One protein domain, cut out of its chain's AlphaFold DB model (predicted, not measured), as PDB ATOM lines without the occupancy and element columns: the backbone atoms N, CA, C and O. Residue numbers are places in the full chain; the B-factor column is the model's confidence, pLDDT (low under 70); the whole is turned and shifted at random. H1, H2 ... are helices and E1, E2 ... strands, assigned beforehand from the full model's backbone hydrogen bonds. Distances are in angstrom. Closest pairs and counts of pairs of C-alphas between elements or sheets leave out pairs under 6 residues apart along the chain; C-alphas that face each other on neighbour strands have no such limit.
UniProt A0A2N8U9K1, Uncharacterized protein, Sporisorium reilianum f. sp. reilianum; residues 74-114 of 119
ATOM      1  N   PRO A  74     231.496 267.950 202.823       84.12
ATOM      2  CA  PRO A  74     230.218 268.613 203.026       84.12
ATOM      3  C   PRO A  74     230.383 269.966 203.719       84.12
ATOM      4  O   PRO A  74     230.963 270.075 204.802       84.12
ATOM      5  N   LYS A  75     229.807 271.018 203.128       84.25
ATOM      6  CA  LYS A  75     229.864 272.382 203.684       84.25
ATOM      7  C   LYS A  75     229.278 272.474 205.098       84.25
ATOM      8  O   LYS A  75     229.692 273.337 205.867       84.25
ATOM      9  N   SER A  76     228.322 271.610 205.437       82.62
ATOM     10  CA  SER A  76     227.755 271.482 206.785       82.62
ATOM     11  C   SER A  76     228.800 271.036 207.809       82.62
ATOM     12  O   SER A  76     228.856 271.594 208.905       82.62
ATOM     13  N   LEU A  77     229.668 270.095 207.440       84.75
ATOM     14  CA  LEU A  77     230.721 269.576 208.309       84.75
ATOM     15  C   LEU A  77     231.875 270.569 208.448       84.75
ATOM     16  O   LEU A  77     232.335 270.815 209.557       84.75
ATOM     17  N   ILE A  78     232.252 271.253 207.361       84.81
ATOM     18  CA  ILE A  78     233.271 272.321 207.401       84.81
ATOM     19  C   ILE A  78     232.880 273.436 208.383       84.81
ATOM     20  O   ILE A  78     233.735 273.989 209.067       84.81
ATOM     21  N   LYS A  79     231.590 273.784 208.454       84.62
ATOM     22  CA  LYS A  79     231.096 274.834 209.358       84.62
ATOM     23  C   LYS A  79     231.012 274.395 210.818       84.62
ATOM     24  O   LYS A  79     231.068 275.248 211.697       84.62
ATOM     25  N   THR A  80     230.809 273.106 211.070       87.88
ATOM     26  CA  THR A  80     230.567 272.573 212.419       87.88
ATOM     27  C   THR A  80     231.836 272.054 213.091       87.88
ATOM     28  O   THR A  80     231.873 271.981 214.315       87.88
ATOM     29  N   HIS A  81     232.880 271.740 212.319       87.31
ATOM     30  CA  HIS A  81     234.108 271.125 212.818       87.31
ATOM     31  C   HIS A  81     235.296 272.083 212.798       87.31
ATOM     32  O   HIS A  81     235.319 273.098 212.098       87.31
ATOM     33  N   LYS A  82     236.320 271.756 213.592       89.00
ATOM     34  CA  LYS A  82     237.535 272.572 213.668       89.00
ATOM     35  C   LYS A  82     238.321 272.474 212.353       89.00
ATOM     36  O   LYS A  82     238.431 271.382 211.798       89.00
ATOM     37  N   PRO A  83     238.995 273.551 211.906       81.62
ATOM     38  CA  PRO A  83     239.810 273.515 210.689       81.62
ATOM     39  C   PRO A  83     240.862 272.394 210.684       81.62
ATOM     40  O   PRO A  83     241.065 271.739 209.670       81.62
ATOM     41  N   ALA A  84     241.480 272.121 211.839       83.31
ATOM     42  CA  ALA A  84     242.469 271.053 211.980       83.31
ATOM     43  C   ALA A  84     241.889 269.650 211.721       83.31
ATOM     44  O   ALA A  84     242.602 268.758 211.269       83.31
ATOM     45  N   GLU A  85     240.608 269.445 212.014       85.69
ATOM     46  CA  GLU A  85     239.908 268.180 211.802       85.69
ATOM     47  C   GLU A  85     239.530 268.000 210.332       85.69
ATOM     48  O   GLU A  85     239.804 266.954 209.749       85.69
ATOM     49  N   VAL A  86     239.064 269.076 209.694       85.00
ATOM     50  CA  VAL A  86     238.828 269.120 208.245       85.00
ATOM     51  C   VAL A  86     240.107 268.772 207.475       85.00
ATOM     52  O   VAL A  86     240.078 267.917 206.592       85.00
ATOM     53  N   THR A  87     241.261 269.328 207.859       85.81
ATOM     54  CA  THR A  87     242.553 268.976 207.242       85.81
ATOM     55  C   THR A  87     242.915 267.498 207.429       85.81
ATOM     56  O   THR A  87     243.462 266.872 206.518       85.81
ATOM     57  N   LYS A  88     242.600 266.888 208.583       87.50
ATOM     58  CA  LYS A  88     242.811 265.441 208.785       87.50
ATOM     59  C   LYS A  88     241.941 264.616 207.833       87.50
ATOM     60  O   LYS A  88     242.421 263.608 207.311       87.50
ATOM     61  N   TRP A  89     240.701 265.037 207.584       88.12
ATOM     62  CA  TRP A  89     239.825 264.384 206.613       88.12
ATOM     63  C   TRP A  89     240.356 264.513 205.185       88.12
ATOM     64  O   TRP A  89     240.397 263.513 204.480       88.12
ATOM     65  N   GLU A  90     240.857 265.681 204.777       87.75
ATOM     66  CA  GLU A  90     241.489 265.858 203.458       87.75
ATOM     67  C   GLU A  90     242.654 264.878 203.250       87.75
ATOM     68  O   GLU A  90     242.740 264.203 202.221       87.75
ATOM     69  N   VAL A  91     243.530 264.739 204.251       88.62
ATOM     70  CA  VAL A  91     244.657 263.791 204.208       88.62
ATOM     71  C   VAL A  91     244.170 262.341 204.145       88.62
ATOM     72  O   VAL A  91     244.747 261.521 203.424       88.62
ATOM     73  N   PHE A  92     243.111 262.006 204.884       87.75
ATOM     74  CA  PHE A  92     242.495 260.682 204.835       87.75
ATOM     75  C   PHE A  92     241.922 260.378 203.444       87.75
ATOM     76  O   PHE A  92     242.261 259.343 202.871       87.75
ATOM     77  N   LEU A  93     241.144 261.293 202.863       86.94
ATOM     78  CA  LEU A  93     240.543 261.138 201.534       86.94
ATOM     79  C   LEU A  93     241.607 260.973 200.446       86.94
ATOM     80  O   LEU A  93     241.495 260.086 199.602       86.94
ATOM     81  N   GLN A  94     242.706 261.731 200.517       86.00
ATOM     82  CA  GLN A  94     243.846 261.543 199.614       86.00
ATOM     83  C   GLN A  94     244.458 260.142 199.727       86.00
ATOM     84  O   GLN A  94     244.846 259.552 198.719       86.00
ATOM     85  N   ARG A  95     244.567 259.593 200.944       86.94
ATOM     86  CA  ARG A  95     245.089 258.237 201.158       86.94
ATOM     87  C   ARG A  95     244.135 257.180 200.611       86.94
ATOM     88  O   ARG A  95     244.596 256.237 199.971       86.94
ATOM     89  N   VAL A  96     242.835 257.343 200.851       85.06
ATOM     90  CA  VAL A  96     241.795 256.443 200.336       85.06
ATOM     91  C   VAL A  96     241.816 256.443 198.814       85.06
ATOM     92  O   VAL A  96     241.921 255.373 198.230       85.06
ATOM     93  N   HIS A  97     241.851 257.613 198.177       86.00
ATOM     94  CA  HIS A  97     241.896 257.708 196.721       86.00
ATOM     95  C   HIS A  97     243.168 257.095 196.117       86.00
ATOM     96  O   HIS A  97     243.111 256.437 195.086       86.00
ATOM     97  N   ARG A  98     244.334 257.232 196.769       84.06
ATOM     98  CA  ARG A  98     245.557 256.543 196.307       84.06
ATOM     99  C   ARG A  98     245.432 255.022 196.361       84.06
ATOM    100  O   ARG A  98     246.039 254.340 195.543       84.06
ATOM    101  N   LYS A  99     244.707 254.496 197.349       88.38
ATOM    102  CA  LYS A  99     244.506 253.053 197.527       88.38
ATOM    103  C   LYS A  99     243.394 252.509 196.624       88.38
ATOM    104  O   LYS A  99     243.475 251.366 196.189       88.38
ATOM    105  N   HIS A 100     242.391 253.336 196.357       84.06
ATOM    106  CA  HIS A 100     241.195 253.022 195.589       84.06
ATOM    107  C   HIS A 100     240.958 254.128 194.547       84.06
ATOM    108  O   HIS A 100     240.107 254.997 194.747       84.06
ATOM    109  N   PRO A 101     241.757 254.163 193.464       81.50
ATOM    110  CA  PRO A 101     241.675 255.223 192.453       81.50
ATOM    111  C   PRO A 101     240.374 255.174 191.641       81.50
ATOM    112  O   PRO A 101     239.989 256.160 191.021       81.50
ATOM    113  N   ASP A 102     239.698 254.028 191.654       82.44
ATOM    114  CA  ASP A 102     238.391 253.771 191.059       82.44
ATOM    115  C   ASP A 102     237.230 254.371 191.869       82.44
ATOM    116  O   ASP A 102     236.125 254.532 191.349       82.44
ATOM    117  N   TRP A 103     237.463 254.741 193.133       80.56
ATOM    118  CA  TRP A 103     236.430 255.328 193.978       80.56
ATOM    119  C   TRP A 103     236.202 256.792 193.626       80.56
ATOM    120  O   TRP A 103     237.078 257.646 193.765       80.56
ATOM    121  N   THR A 104     234.972 257.081 193.220       78.81
ATOM    122  CA  THR A 104     234.516 258.423 192.847       78.81
ATOM    123  C   THR A 104     233.797 259.139 193.990       78.81
ATOM    124  O   THR A 104     233.795 260.369 194.031       78.81
ATOM    125  N   HIS A 105     233.240 258.390 194.947       82.25
ATOM    126  CA  HIS A 105     232.391 258.915 196.016       82.25
ATOM    127  C   HIS A 105     232.773 258.359 197.387       82.25
ATOM    128  O   HIS A 105     233.306 257.254 197.498       82.25
ATOM    129  N   VAL A 106     232.464 259.128 198.430       82.06
ATOM    130  CA  VAL A 106     232.619 258.746 199.836       82.06
ATOM    131  C   VAL A 106     231.352 259.112 200.602       82.06
ATOM    132  O   VAL A 106     230.753 260.169 200.397       82.06
ATOM    133  N   HIS A 107     230.948 258.215 201.497       81.88
ATOM    134  CA  HIS A 107     229.861 258.462 202.435       81.88
ATOM    135  C   HIS A 107     230.357 259.256 203.641       81.88
ATOM    136  O   HIS A 107     231.462 259.029 204.141       81.88
ATOM    137  N   TRP A 108     229.507 260.150 204.135       85.25
ATOM    138  CA  TRP A 108     229.813 261.038 205.248       85.25
ATOM    139  C   TRP A 108     228.878 260.784 206.427       85.25
ATOM    140  O   TRP A 108     227.681 260.581 206.246       85.25
ATOM    141  N   THR A 109     229.430 260.821 207.634       85.56
ATOM    142  CA  THR A 109     228.685 260.869 208.895       85.56
ATOM    143  C   THR A 109     228.825 262.255 209.522       85.56
ATOM    144  O   THR A 109     229.522 263.128 208.999       85.56
ATOM    145  N   THR A 110     228.167 262.465 210.662       84.25
ATOM    146  CA  THR A 110     228.329 263.684 211.464       84.25
ATOM    147  C   THR A 110     229.754 263.889 211.959       84.25
ATOM    148  O   THR A 110     230.132 265.034 212.152       84.25
ATOM    149  N   ASP A 111     230.531 262.814 212.108       82.38
ATOM    150  CA  ASP A 111     231.877 262.820 212.698       82.38
ATOM    151  C   ASP A 111     232.998 262.705 211.643       82.38
ATOM    152  O   ASP A 111     234.178 262.574 211.976       82.38
ATOM    153  N   GLY A 112     232.645 262.722 210.351       84.38
ATOM    154  CA  GLY A 112     233.597 262.695 209.239       84.38
ATOM    155  C   GLY A 112     233.303 261.631 208.174       84.38
ATOM    156  O   GLY A 112     232.201 261.086 208.106       84.38
ATOM    157  N   PRO A 113     234.264 261.344 207.280       85.69
ATOM    158  CA  PRO A 113     234.063 260.363 206.219       85.69
ATOM    159  C   PRO A 113     234.038 258.941 206.794       85.69
ATOM    160  O   PRO A 113     234.814 258.601 207.690       85.69
ATOM    161  N   VAL A 114     233.168 258.080 206.264       82.38
ATOM    162  CA  VAL A 114     233.038 256.686 206.719       82.38
ATOM    163  C   VAL A 114     234.390 255.966 206.631       82.38
ATOM    164  O   VAL A 114     235.081 256.013 205.615       82.38
TER     165      VAL A 114
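Overview. This is residues 74 to 114 of the 119 residues of an uncharacterized protein of Sporisorium reilianum f. sp. reilianum (UniProt A0A2N8U9K1). One long helix, H2, makes one side of an open loop; the short helix H1 sits near the first residues of H2, and after H2 residues 100 to 104 lead into strand E1, which folds back along the other side, with residues 112 to 113 turned back beside it. The 41 printed residues hold H1, H2 and E1 in that order, mostly helix. The whole is elongated, 29 by 17 by 13 A, and only just compact, close to loose, with a radius of gyration of the C-alphas of 10.5 A.

Arrangement. H1, residues 75 to 80, and H2, residues 83 to 99, are close but not clearly touching; their closest C-alphas, of Ile 78 and Val 86, are 6.5 A apart. They run opposite ways at a steep tilt of 44 degrees. In both, every O i to N i+4 pair is within hydrogen-bond range. E1, residues 105 to 109, is apart from H1, and only just apart from H2, at 8.4 A between closest C-alphas. E1 pairs with no named strand, but its residues 108 to 109 pair antiparallel with residues 112 to 113.

Along the chain. H1 begins at C-alpha 75 (229.864, 272.382, 203.684). H2 measures 24.8 A and E1 13.5 A, ending at C-alpha 109 (228.685, 260.869, 208.895).

Size, cuts and confidence. The C-alphas of Thr 80 and Asp 102 are farthest apart, 29.5 A. Residues 98 to 104 stand free. Both links are tight, the printed part has no cut, and no printed residue is under 70 in pLDDT.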